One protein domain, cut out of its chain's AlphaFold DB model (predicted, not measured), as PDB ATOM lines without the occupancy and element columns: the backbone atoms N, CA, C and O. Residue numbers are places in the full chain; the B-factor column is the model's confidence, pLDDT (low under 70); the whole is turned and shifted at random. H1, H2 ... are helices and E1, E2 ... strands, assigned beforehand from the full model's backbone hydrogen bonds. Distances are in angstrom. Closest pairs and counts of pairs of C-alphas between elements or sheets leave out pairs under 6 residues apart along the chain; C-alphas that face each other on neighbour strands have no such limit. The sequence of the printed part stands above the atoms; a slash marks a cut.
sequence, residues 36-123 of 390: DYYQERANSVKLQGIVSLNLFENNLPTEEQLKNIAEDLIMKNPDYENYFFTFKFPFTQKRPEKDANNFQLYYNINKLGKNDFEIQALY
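What this domain is: This is residues 36 to 123 of the 390 residues of an uncharacterized protein of Fusobacterium mortiferum ATCC 9817 (UniProt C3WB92). A twisted sheet of five strands makes a wall, with one helix, H1, lying slantwise over one of its faces and no named helix on the other. A long loop, residues 91 to 103, joins E3 to E4 beyond one end of the sheet. The printed part has 88 residues, with the named elements E1, E2, H1, E3, E4 and E5 in that order along the chain, and its class is mixed, helices and strands. The sheet's order is E1, E2, E3, E4, E5, with E2 and E3 parallel and the other neighbours antiparallel, a mixed sheet. The whole is compact, with a radius of gyration of the C-alphas of 13.4 A, and only just elongated, spanning 39 by 25 by 22 A.

Where its parts are: The longest strands by residues are E3, residues 82 to 90, 26.9 A from first to last C-alpha, and E4, residues 104 to 112, 25.0 A. E2 is residues 46 to 53, 22.0 A, and E1 is residues 36 to 42, 17.1 A, beginning with C-alpha 36 at (35.073, -15.636, 44.190). E5, residues 118 to 121, ends with C-alpha 121 at (19.052, -5.501, 41.591). H1, residues 63 to 76, is 20.0 A long, and its C-alpha 63 is at (21.197, -7.509, 51.111).

How they stand to each other: E2 and E3 are parallel at 18 degrees, with N 49 and O 84 3.1 A apart, within hydrogen-bond range. E2, H1 and E3 form a strand-helix-strand unit, two parallel neighbour strands with a helix between them in the chain, and its crossover is right-handed. The hairpin E1 and E2 is antiparallel at 160 degrees, with N 38 and O 50 at 2.9 A. E3, E4 and E5 form a meander, each strand the antiparallel neighbour of the one before. In it N 85 and O 109 of E3 and E4 are 2.9 A apart, and N 108 and O 120 of E4 and E5 are 2.8 A apart. The edge strands E1 and E5 are apart. H1 is on the sheet at a height of 9.0 A over it and lies over E2, E3 and E4, an arrangement in two layers, with the helix on one face of the sheet. On the local plane its line and that of E2 stand at 52 degrees, slantwise to the strands. Its closest C-alphas to E3 are those of Ala 70 and Phe 85, 7.1 A apart. In H1 every O i to N i+4 pair is within hydrogen-bond range.

The domain as a whole: The two C-alphas farthest apart, those of Pro 96 and Lys 114, are 40.0 A apart. The printed part has no cut. The link from E3 to E4 is long, with 13 residues. The model's mean pLDDT over the printed part is 75.7, and it is under 70 at residues 54 to 59, 90 to 105 and 122 to 123.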
ATOM      1  N   ASP A  36      33.939 -15.890  45.068       82.69
ATOM      2  CA  ASP A  36      35.073 -15.636  44.190       82.69
ATOM      3  C   ASP A  36      35.011 -14.184  43.708       82.69
ATOM      4  O   ASP A  36      33.964 -13.714  43.254       82.69
ATOM      5  N   TYR A  37      36.129 -13.463  43.788       85.69
ATOM      6  CA  TYR A  37      36.228 -12.081  43.319       85.69
ATOM      7  C   TYR A  37      37.118 -11.982  42.083       85.69
ATOM      8  O   TYR A  37      38.249 -12.464  42.071       85.69
ATOM      9  N   TYR A  38      36.608 -11.307  41.057       85.88
ATOM     10  CA  TYR A  38      37.343 -10.971  39.848       85.88
ATOM     11  C   TYR A  38      37.346  -9.456  39.656       85.88
ATOM     12  O   TYR A  38      36.299  -8.842  39.438       85.88
ATOM     13  N   GLN A  39      38.526  -8.843  39.713       86.38
ATOM     14  CA  GLN A  39      38.681  -7.422  39.423       86.38
ATOM     15  C   GLN A  39      38.521  -7.174  37.918       86.38
ATOM     16  O   GLN A  39      39.313  -7.656  37.115       86.38
ATOM     17  N   GLU A  40      37.529  -6.371  37.537       80.00
ATOM     18  CA  GLU A  40      37.325  -5.975  36.140       80.00
ATOM     19  C   GLU A  40      38.152  -4.741  35.784       80.00
ATOM     20  O   GLU A  40      38.781  -4.674  34.729       80.00
ATOM     21  N   ARG A  41      38.126  -3.728  36.659       81.94
ATOM     22  CA  ARG A  41      38.782  -2.444  36.419       81.94
ATOM     23  C   ARG A  41      39.185  -1.798  37.732       81.94
ATOM     24  O   ARG A  41      38.376  -1.689  38.645       81.94
ATOM     25  N   ALA A  42      40.407  -1.289  37.778       84.56
ATOM     26  CA  ALA A  42      40.901  -0.485  38.883       84.56
ATOM     27  C   ALA A  42      41.653   0.738  38.348       84.56
ATOM     28  O   ALA A  42      42.342   0.662  37.329       84.56
ATOM     29  N   ASN A  43      41.494   1.874  39.016       84.00
ATOM     30  CA  ASN A  43      42.332   3.062  38.855       84.00
ATOM     31  C   ASN A  43      42.492   3.755  40.218       84.00
ATOM     32  O   ASN A  43      41.907   3.308  41.189       84.00
ATOM     33  N   SER A  44      43.210   4.872  40.304       77.75
ATOM     34  CA  SER A  44      43.474   5.559  41.582       77.75
ATOM     35  C   SER A  44      42.241   6.066  42.353       77.75
ATOM     36  O   SER A  44      42.395   6.563  43.459       77.75
ATOM     37  N   VAL A  45      41.035   6.012  41.778       84.44
ATOM     38  CA  VAL A  45      39.796   6.557  42.370       84.44
ATOM     39  C   VAL A  45      38.711   5.487  42.525       84.44
ATOM     40  O   VAL A  45      37.807   5.630  43.348       84.44
ATOM     41  N   LYS A  46      38.764   4.412  41.734       90.00
ATOM     42  CA  LYS A  46      37.674   3.451  41.582       90.00
ATOM     43  C   LYS A  46      38.185   2.017  41.511       90.00
ATOM     44  O   LYS A  46      39.027   1.705  40.667       90.00
ATOM     45  N   LEU A  47      37.538   1.142  42.281       88.38
ATOM     46  CA  LEU A  47      37.606  -0.308  42.138       88.38
ATOM     47  C   LEU A  47      36.280  -0.854  41.606       88.38
ATOM     48  O   LEU A  47      35.209  -0.542  42.128       88.38
ATOM     49  N   GLN A  48      36.349  -1.681  40.567       87.50
ATOM     50  CA  GLN A  48      35.209  -2.393  40.007       87.50
ATOM     51  C   GLN A  48      35.531  -3.872  39.825       87.50
ATOM     52  O   GLN A  48      36.582  -4.229  39.285       87.50
ATOM     53  N   GLY A  49      34.602  -4.737  40.220       82.19
ATOM     54  CA  GLY A  49      34.749  -6.161  39.973       82.19
ATOM     55  C   GLY A  49      33.475  -6.971  40.138       82.19
ATOM     56  O   GLY A  49      32.449  -6.497  40.623       82.19
ATOM     57  N   ILE A  50      33.583  -8.224  39.722       82.81
ATOM     58  CA  ILE A  50      32.544  -9.239  39.792       82.81
ATOM     59  C   ILE A  50      32.749 -10.069  41.056       82.81
ATOM     60  O   ILE A  50      33.858 -10.529  41.325       82.81
ATOM     61  N   VAL A  51      31.667 -10.318  41.790       85.44
ATOM     62  CA  VAL A  51      31.649 -11.187  42.969       85.44
ATOM     63  C   VAL A  51      30.749 -12.382  42.679       85.44
ATOM     64  O   VAL A  51      29.527 -12.270  42.700       85.44
ATOM     65  N   SER A  52      31.329 -13.539  42.378       81.00
ATOM     66  CA  SER A  52      30.564 -14.764  42.145       81.00
ATOM     67  C   SER A  52      30.329 -15.477  43.469       81.00
ATOM     68  O   SER A  52      31.275 -15.895  44.126       81.00
ATOM     69  N   LEU A  53      29.071 -15.623  43.877       77.44
ATOM     70  CA  LEU A  53      28.732 -16.310  45.117       77.44
ATOM     71  C   LEU A  53      28.554 -17.801  44.858       77.44
ATOM     72  O   LEU A  53      27.754 -18.217  44.012       77.44
ATOM     73  N   ASN A  54      29.258 -18.611  45.640       65.88
ATOM     74  CA  ASN A  54      29.051 -20.046  45.659       65.88
ATOM     75  C   ASN A  54      27.980 -20.367  46.704       65.88
ATOM     76  O   ASN A  54      28.264 -20.592  47.880       65.88
ATOM     77  N   LEU A  55      26.716 -20.299  46.280       63.38
ATOM     78  CA  LEU A  55      25.584 -20.532  47.170       63.38
ATOM     79  C   LEU A  55      25.529 -22.007  47.590       63.38
ATOM     80  O   LEU A  55      25.190 -22.880  46.789       63.38
ATOM     81  N   PHE A  56      25.816 -22.265  48.864       48.38
ATOM     82  CA  PHE A  56      25.519 -23.533  49.522       48.38
ATOM     83  C   PHE A  56      24.053 -23.546  49.991       48.38
ATOM     84  O   PHE A  56      23.528 -22.553  50.487       48.38
ATOM     85  N   GLU A  57      23.385 -24.689  49.822       49.25
ATOM     86  CA  GLU A  57      22.129 -25.029  50.511       49.25
ATOM     87  C   GLU A  57      20.960 -24.030  50.377       49.25
ATOM     88  O   GLU A  57      20.391 -23.558  51.357       49.25
ATOM     89  N   ASN A  58      20.496 -23.790  49.148       50.50
ATOM     90  CA  ASN A  58      19.157 -23.238  48.863       50.50
ATOM     91  C   ASN A  58      18.840 -21.819  49.394       50.50
ATOM     92  O   ASN A  58      17.717 -21.344  49.197       50.50
ATOM     93  N   ASN A  59      19.787 -21.101  49.996       61.81
ATOM     94  CA  ASN A  59      19.538 -19.766  50.531       61.81
ATOM     95  C   ASN A  59      20.142 -18.687  49.633       61.81
ATOM     96  O   ASN A  59      21.342 -18.650  49.379       61.81
ATOM     97  N   LEU A  60      19.263 -17.821  49.126       71.31
ATOM     98  CA  LEU A  60      19.657 -16.589  48.459       71.31
ATOM     99  C   LEU A  60      20.313 -15.649  49.478       71.31
ATOM    100  O   LEU A  60      19.832 -15.592  50.614       71.31
ATOM    101  N   PRO A  61      21.363 -14.914  49.086       76.38
ATOM    102  CA  PRO A  61      22.012 -13.962  49.971       76.38
ATOM    103  C   PRO A  61      21.053 -12.806  50.286       76.38
ATOM    104  O   PRO A  61      20.371 -12.297  49.396       76.38
ATOM    105  N   THR A  62      20.993 -12.384  51.546       76.94
ATOM    106  CA  THR A  62      20.294 -11.152  51.935       76.94
ATOM    107  C   THR A  62      21.114  -9.929  51.527       76.94
ATOM    108  O   THR A  62      22.333 -10.011  51.397       76.94
ATOM    109  N   GLU A  63      20.474  -8.764  51.380       79.50
ATOM    110  CA  GLU A  63      21.197  -7.509  51.111       79.50
ATOM    111  C   GLU A  63      22.279  -7.226  52.160       79.50
ATOM    112  O   GLU A  63      23.369  -6.785  51.812       79.50
ATOM    113  N   GLU A  64      22.018  -7.537  53.430       82.69
ATOM    114  CA  GLU A  64      22.998  -7.413  54.513       82.69
ATOM    115  C   GLU A  64      24.198  -8.351  54.315       82.69
ATOM    116  O   GLU A  64      25.341  -7.929  54.466       82.69
ATOM    117  N   GLN A  65      23.973  -9.600  53.898       85.31
ATOM    118  CA  GLN A  65      25.065 -10.521  53.574       85.31
ATOM    119  C   GLN A  65      25.907 -10.015  52.399       85.31
ATOM    120  O   GLN A  65      27.131 -10.123  52.439       85.31
ATOM    121  N   LEU A  66      25.275  -9.434  51.375       87.00
ATOM    122  CA  LEU A  66      26.002  -8.847  50.250       87.00
ATOM    123  C   LEU A  66      26.803  -7.605  50.675       87.00
ATOM    124  O   LEU A  66      27.950  -7.458  50.253       87.00
ATOM    125  N   LYS A  67      26.245  -6.748  51.546       88.69
ATOM    126  CA  LYS A  67      26.965  -5.604  52.141       88.69
ATOM    127  C   LYS A  67      28.191  -6.068  52.918       88.69
ATOM    128  O   LYS A  67      29.270  -5.549  52.676       88.69
ATOM    129  N   ASN A  68      28.056  -7.096  53.754       89.62
ATOM    130  CA  ASN A  68      29.178  -7.640  54.525       89.62
ATOM    131  C   ASN A  68      30.313  -8.147  53.615       89.62
ATOM    132  O   ASN A  68      31.485  -7.938  53.915       89.62
ATOM    133  N   ILE A  69      29.983  -8.780  52.482       90.06
ATOM    134  CA  ILE A  69      30.990  -9.203  51.493       90.06
ATOM    135  C   ILE A  69      31.634  -7.985  50.812       90.06
ATOM    136  O   ILE A  69      32.847  -7.959  50.617       90.06
ATOM    137  N   ALA A  70      30.847  -6.963  50.461       90.94
ATOM    138  CA  ALA A  70      31.370  -5.728  49.881       90.94
ATOM    139  C   ALA A  70      32.305  -4.980  50.851       90.94
ATOM    140  O   ALA A  70      33.342  -4.476  50.427       90.94
ATOM    141  N   GLU A  71      31.978  -4.938  52.145       92.00
ATOM    142  CA  GLU A  71      32.828  -4.360  53.194       92.00
ATOM    143  C   GLU A  71      34.142  -5.126  53.353       92.00
ATOM    144  O   GLU A  71      35.202  -4.506  53.388       92.00
ATOM    145  N   ASP A  72      34.098  -6.459  53.368       91.25
ATOM    146  CA  ASP A  72      35.301  -7.298  53.394       91.25
ATOM    147  C   ASP A  72      36.201  -7.043  52.166       91.25
ATOM    148  O   ASP A  72      37.419  -6.901  52.297       91.25
ATOM    149  N   LEU A  73      35.620  -6.882  50.972       91.25
ATOM    150  CA  LEU A  73      36.372  -6.526  49.761       91.25
ATOM    151  C   LEU A  73      36.997  -5.126  49.829       91.25
ATOM    152  O   LEU A  73      38.127  -4.955  49.367       91.25
ATOM    153  N   ILE A  74      36.298  -4.146  50.411       92.25
ATOM    154  CA  ILE A  74      36.824  -2.792  50.654       92.25
ATOM    155  C   ILE A  74      37.979  -2.841  51.654       92.25
ATOM    156  O   ILE A  74      39.024  -2.243  51.416       92.25
ATOM    157  N   MET A  75      37.833  -3.592  52.747       91.06
ATOM    158  CA  MET A  75      38.895  -3.759  53.744       91.06
ATOM    159  C   MET A  75      40.154  -4.395  53.146       91.06
ATOM    160  O   MET A  75      41.265  -4.011  53.506       91.06
ATOM    161  N   LYS A  76      39.989  -5.341  52.214       90.88
ATOM    162  CA  LYS A  76      41.097  -5.969  51.478       90.88
ATOM    163  C   LYS A  76      41.733  -5.050  50.431       90.88
ATOM    164  O   LYS A  76      42.857  -5.315  50.019       90.88
ATOM    165  N   ASN A  77      41.036  -3.999  49.999       89.88
ATOM    166  CA  ASN A  77      41.467  -3.095  48.931       89.88
ATOM    167  C   ASN A  77      41.155  -1.627  49.288       89.88
ATOM    168  O   ASN A  77      40.321  -1.024  48.622       89.88
ATOM    169  N   PRO A  78      41.784  -1.032  50.316       90.69
ATOM    170  CA  PRO A  78      41.347   0.251  50.882       90.69
ATOM    171  C   PRO A  78      41.723   1.492  50.051       90.69
ATOM    172  O   PRO A  78      41.247   2.587  50.345       90.69
ATOM    173  N   ASP A  79      42.568   1.345  49.027       91.06
ATOM    174  CA  ASP A  79      43.212   2.461  48.314       91.06
ATOM    175  C   ASP A  79      42.302   3.198  47.312       91.06
ATOM    176  O   ASP A  79      42.761   4.058  46.558       91.06
ATOM    177  N   TYR A  80      41.008   2.877  47.286       89.56
ATOM    178  CA  TYR A  80      40.046   3.439  46.342       89.56
ATOM    179  C   TYR A  80      38.997   4.289  47.062       89.56
ATOM    180  O   TYR A  80      38.540   3.967  48.158       89.56
ATOM    181  N   GLU A  81      38.574   5.378  46.424       87.69
ATOM    182  CA  GLU A  81      37.506   6.238  46.945       87.69
ATOM    183  C   GLU A  81      36.116   5.648  46.664       87.69
ATOM    184  O   GLU A  81      35.191   5.812  47.458       87.69
ATOM    185  N   ASN A  82      35.961   4.957  45.532       87.50
ATOM    186  CA  ASN A  82      34.679   4.448  45.062       87.50
ATOM    187  C   ASN A  82      34.755   2.959  44.714       87.50
ATOM    188  O   ASN A  82      35.680   2.515  44.031       87.50
ATOM    189  N   TYR A  83      33.734   2.204  45.106       88.62
ATOM    190  CA  TYR A  83      33.666   0.754  44.930       88.62
ATOM    191  C   TYR A  83      32.395   0.369  44.190       88.62
ATOM    192  O   TYR A  83      31.321   0.870  44.512       88.62
ATOM    193  N   PHE A  84      32.523  -0.514  43.202       89.06
ATOM    194  CA  PHE A  84      31.422  -0.986  42.363       89.06
ATOM    195  C   PHE A  84      31.526  -2.504  42.223       89.06
ATOM    196  O   PHE A  84      32.395  -3.011  41.510       89.06
ATOM    197  N   PHE A  85      30.654  -3.236  42.903       88.00
ATOM    198  CA  PHE A  85      30.672  -4.693  42.891       88.00
ATOM    199  C   PHE A  85      29.420  -5.249  42.234       88.00
ATOM    200  O   PHE A  85      28.304  -4.943  42.645       88.00
ATOM    201  N   THR A  86      29.616  -6.107  41.239       83.50
ATOM    202  CA  THR A  86      28.536  -6.834  40.575       83.50
ATOM    203  C   THR A  86      28.505  -8.264  41.099       83.50
ATOM    204  O   THR A  86      29.320  -9.105  40.720       83.50
ATOM    205  N   PHE A  87      27.561  -8.544  41.990       82.25
ATOM    206  CA  PHE A  87      27.337  -9.865  42.564       82.25
ATOM    207  C   PHE A  87      26.615 -10.768  41.576       82.25
ATOM    208  O   PHE A  87      25.648 -10.329  40.963       82.25
ATOM    209  N   LYS A  88      27.060 -12.020  41.451       79.38
ATOM    210  CA  LYS A  88      26.508 -13.022  40.537       79.38
ATOM    211  C   LYS A  88      26.247 -14.343  41.245       79.38
ATOM    212  O   LYS A  88      27.112 -14.845  41.958       79.38
ATOM    213  N   PHE A  89      25.092 -14.954  41.000       73.69
ATOM    214  CA  PHE A  89      24.788 -16.317  41.458       73.69
ATOM    215  C   PHE A  89      23.732 -17.004  40.572       73.69
ATOM    216  O   PHE A  89      22.964 -16.315  39.908       73.69
ATOM    217  N   PRO A  90      23.695 -18.347  40.479       63.66
ATOM    218  CA  PRO A  90      22.935 -19.047  39.435       63.66
ATOM    219  C   PRO A  90      21.405 -19.027  39.635       63.66
ATOM    220  O   PRO A  90      20.917 -19.336  40.722       63.66
ATOM    221  N   PHE A  91      20.647 -18.759  38.559       60.19
ATOM    222  CA  PHE A  91      19.176 -18.894  38.506       60.19
ATOM    223  C   PHE A  91      18.692 -20.334  38.269       60.19
ATOM    224  O   PHE A  91      17.563 -20.681  38.624       60.19
ATOM    225  N   THR A  92      19.513 -21.172  37.630       56.53
ATOM    226  CA  THR A  92      19.137 -22.509  37.149       56.53
ATOM    227  C   THR A  92      19.882 -23.608  37.912       56.53
ATOM    228  O   THR A  92      20.993 -23.414  38.401       56.53
ATOM    229  N   GLN A  93      19.281 -24.800  38.006       49.03
ATOM    230  CA  GLN A  93      19.905 -25.957  38.675       49.03
ATOM    231  C   GLN A  93      21.068 -26.574  37.887       49.03
ATOM    232  O   GLN A  93      21.896 -27.276  38.461       49.03
ATOM    233  N   LYS A  94      21.120 -26.355  36.569       46.91
ATOM    234  CA  LYS A  94      22.180 -26.858  35.691       46.91
ATOM    235  C   LYS A  94      22.825 -25.680  34.981       46.91
ATOM    236  O   LYS A  94      22.131 -24.925  34.305       46.91
ATOM    237  N   ARG A  95      24.140 -25.547  35.157       38.12
ATOM    238  CA  ARG A  95      24.997 -24.616  34.422       38.12
ATOM    239  C   ARG A  95      25.331 -25.256  33.069       38.12
ATOM    240  O   ARG A  95      26.007 -26.280  33.077       38.12
ATOM    241  N   PRO A  96      24.911 -24.716  31.917       37.09
ATOM    242  CA  PRO A  96      25.684 -24.904  30.700       37.09
ATOM    243  C   PRO A  96      26.942 -24.046  30.873       37.09
ATOM    244  O   PRO A  96      26.843 -22.825  30.994       37.09
ATOM    245  N   GLU A  97      28.120 -24.664  30.961       39.78
ATOM    246  CA  GLU A  97      29.379 -23.976  31.301       39.78
ATOM    247  C   GLU A  97      29.726 -22.820  30.346       39.78
ATOM    248  O   GLU A  97      30.383 -21.865  30.755       39.78
ATOM    249  N   LYS A  98      29.215 -22.837  29.107       35.84
ATOM    250  CA  LYS A  98      29.426 -21.768  28.115       35.84
ATOM    251  C   LYS A  98      28.498 -20.555  28.237       35.84
ATOM    252  O   LYS A  98      28.884 -19.485  27.784       35.84
ATOM    253  N   ASP A  99      27.349 -20.685  28.900       40.41
ATOM    254  CA  ASP A  99      26.368 -19.597  29.081       40.41
ATOM    255  C   ASP A  99      26.186 -19.209  30.556       40.41
ATOM    256  O   ASP A  99      25.244 -18.503  30.921       40.41
ATOM    257  N   ALA A 100      27.100 -19.647  31.429       43.66
ATOM    258  CA  ALA A 100      27.024 -19.427  32.871       43.66
ATOM    259  C   ALA A 100      26.863 -17.943  33.253       43.66
ATOM    260  O   ALA A 100      26.208 -17.652  34.248       43.66
ATOM    261  N   ASN A 101      27.388 -17.013  32.447       46.28
ATOM    262  CA  ASN A 101      27.233 -15.570  32.653       46.28
ATOM    263  C   ASN A 101      25.828 -15.036  32.306       46.28
ATOM    264  O   ASN A 101      25.419 -14.015  32.855       46.28
ATOM    265  N   ASN A 102      25.073 -15.702  31.430       48.72
ATOM    266  CA  ASN A 102      23.779 -15.207  30.939       48.72
ATOM    267  C   ASN A 102      22.608 -15.574  31.869       48.72
ATOM    268  O   ASN A 102      21.546 -14.963  31.798       48.72
ATOM    269  N   PHE A 103      22.802 -16.541  32.775       53.12
ATOM    270  CA  PHE A 103      21.752 -17.083  33.654       53.12
ATOM    271  C   PHE A 103      22.032 -16.841  35.142       53.12
ATOM    272  O   PHE A 103      21.716 -17.671  36.001       53.12
ATOM    273  N   GLN A 104      22.663 -15.710  35.446       60.03
ATOM    274  CA  GLN A 104      23.006 -15.303  36.803       60.03
ATOM    275  C   GLN A 104      22.134 -14.147  37.276       60.03
ATOM    276  O   GLN A 104      21.624 -13.348  36.495       60.03
ATOM    277  N   LEU A 105      21.931 -14.111  38.583       66.38
ATOM    278  CA  LEU A 105      21.237 -13.058  39.280       66.38
ATOM    279  C   LEU A 105      22.242 -12.030  39.731       66.38
ATOM    280  O   LEU A 105      23.248 -12.370  40.355       66.38
ATOM    281  N   TYR A 106      21.941 -10.795  39.368       73.38
ATOM    282  CA  TYR A 106      22.867  -9.697  39.448       73.38
ATOM    283  C   TYR A 106      22.395  -8.685  40.482       73.38
ATOM    284  O   TYR A 106      21.267  -8.199  40.412       73.38
ATOM    285  N   TYR A 107      23.274  -8.348  41.414       77.25
ATOM    286  CA  TYR A 107      23.127  -7.180  42.273       77.25
ATOM    287  C   TYR A 107      24.345  -6.291  42.082       77.25
ATOM    288  O   TYR A 107      25.472  -6.752  42.231       77.25
ATOM    289  N   ASN A 108      24.127  -5.022  41.773       80.69
ATOM    290  CA  ASN A 108      25.164  -4.012  41.863       80.69
ATOM    291  C   ASN A 108      25.147  -3.419  43.264       80.69
ATOM    292  O   ASN A 108      24.095  -3.008  43.748       80.69
ATOM    293  N   ILE A 109      26.312  -3.373  43.893       87.00
ATOM    294  CA  ILE A 109      26.523  -2.722  45.177       87.00
ATOM    295  C   ILE A 109      27.611  -1.686  44.986       87.00
ATOM    296  O   ILE A 109      28.760  -2.022  44.691       87.00
ATOM    297  N   ASN A 110      27.227  -0.427  45.148       86.62
ATOM    298  CA  ASN A 110      28.104   0.709  44.951       86.62
ATOM    299  C   ASN A 110      28.329   1.417  46.283       86.62
ATOM    300  O   ASN A 110      27.399   1.602  47.066       86.62
ATOM    301  N   LYS A 111      29.560   1.861  46.521       89.88
ATOM    302  CA  LYS A 111      29.899   2.768  47.617       89.88
ATOM    303  C   LYS A 111      30.659   3.951  47.044       89.88
ATOM    304  O   LYS A 111      31.749   3.774  46.502       89.88
ATOM    305  N   LEU A 112      30.067   5.137  47.144       88.56
ATOM    306  CA  LEU A 112      30.660   6.379  46.653       88.56
ATOM    307  C   LEU A 112      31.218   7.180  47.829       88.56
ATOM    308  O   LEU A 112      30.452   7.706  48.642       88.56
ATOM    309  N   GLY A 113      32.544   7.249  47.947       85.12
ATOM    310  CA  GLY A 113      33.218   7.909  49.060       85.12
ATOM    311  C   GLY A 113      32.720   7.413  50.423       85.12
ATOM    312  O   GLY A 113      32.780   6.225  50.746       85.12
ATOM    313  N   LYS A 114      32.206   8.340  51.240       83.12
ATOM    314  CA  LYS A 114      31.703   8.056  52.597       83.12
ATOM    315  C   LYS A 114      30.215   7.696  52.658       83.12
ATOM    316  O   LYS A 114      29.711   7.481  53.757       83.12
ATOM    317  N   ASN A 115      29.521   7.640  51.524       84.38
ATOM    318  CA  ASN A 115      28.094   7.333  51.504       84.38
ATOM    319  C   ASN A 115      27.825   5.870  51.887       84.38
ATOM    320  O   ASN A 115      28.705   5.001  51.792       84.38
ATOM    321  N   ASP A 116      26.590   5.600  52.305       85.31
ATOM    322  CA  ASP A 116      26.097   4.235  52.473       85.31
ATOM    323  C   ASP A 116      26.057   3.486  51.136       85.31
ATOM    324  O   ASP A 116      26.141   4.077  50.057       85.31
ATOM    325  N   PHE A 117      25.961   2.158  51.221       85.62
ATOM    326  CA  PHE A 117      25.853   1.312  50.041       85.62
ATOM    327  C   PHE A 117      24.554   1.572  49.282       85.62
ATOM    328  O   PHE A 117      23.462   1.440  49.837       85.62
ATOM    329  N   GLU A 118      24.688   1.833  47.989       82.75
ATOM    330  CA  GLU A 118      23.594   1.780  47.032       82.75
ATOM    331  C   GLU A 118      23.513   0.362  46.463       82.75
ATOM    332  O   GLU A 118      24.503  -0.158  45.943       82.75
ATOM    333  N   ILE A 119      22.343  -0.271  46.567       79.19
ATOM    334  CA  ILE A 119      22.107  -1.625  46.061       79.19
ATOM    335  C   ILE A 119      21.061  -1.564  44.960       79.19
ATOM    336  O   ILE A 119      19.939  -1.114  45.179       79.19
ATOM    337  N   GLN A 120      21.419  -2.069  43.786       74.56
ATOM    338  CA  GLN A 120      20.525  -2.180  42.647       74.56
ATOM    339  C   GLN A 120      20.457  -3.629  42.192       74.56
ATOM    340  O   GLN A 120      21.460  -4.221  41.794       74.56
ATOM    341  N   ALA A 121      19.260  -4.199  42.190       71.25
ATOM    342  CA  ALA A 121      19.052  -5.501  41.591       71.25
ATOM    343  C   ALA A 121      18.897  -5.386  40.066       71.25
ATOM    344  O   ALA A 121      18.215  -4.503  39.552       71.25
ATOM    345  N   LEU A 122      19.520  -6.303  39.334       65.06
ATOM    346  CA  LEU A 122      19.574  -6.325  37.873       65.06
ATOM    347  C   LEU A 122      18.766  -7.509  37.305       65.06
ATOM    348  O   LEU A 122      19.211  -8.237  36.419       65.06
ATOM    349  N   TYR A 123      17.532  -7.683  37.784       59.88
ATOM    350  CA  TYR A 123      16.563  -8.627  37.214       59.88
ATOM    351  C   TYR A 123      15.987  -8.332  35.813       59.88
ATOM    352  O   TYR A 123      15.442  -9.274  35.233       59.88
TER     353      TYR A 123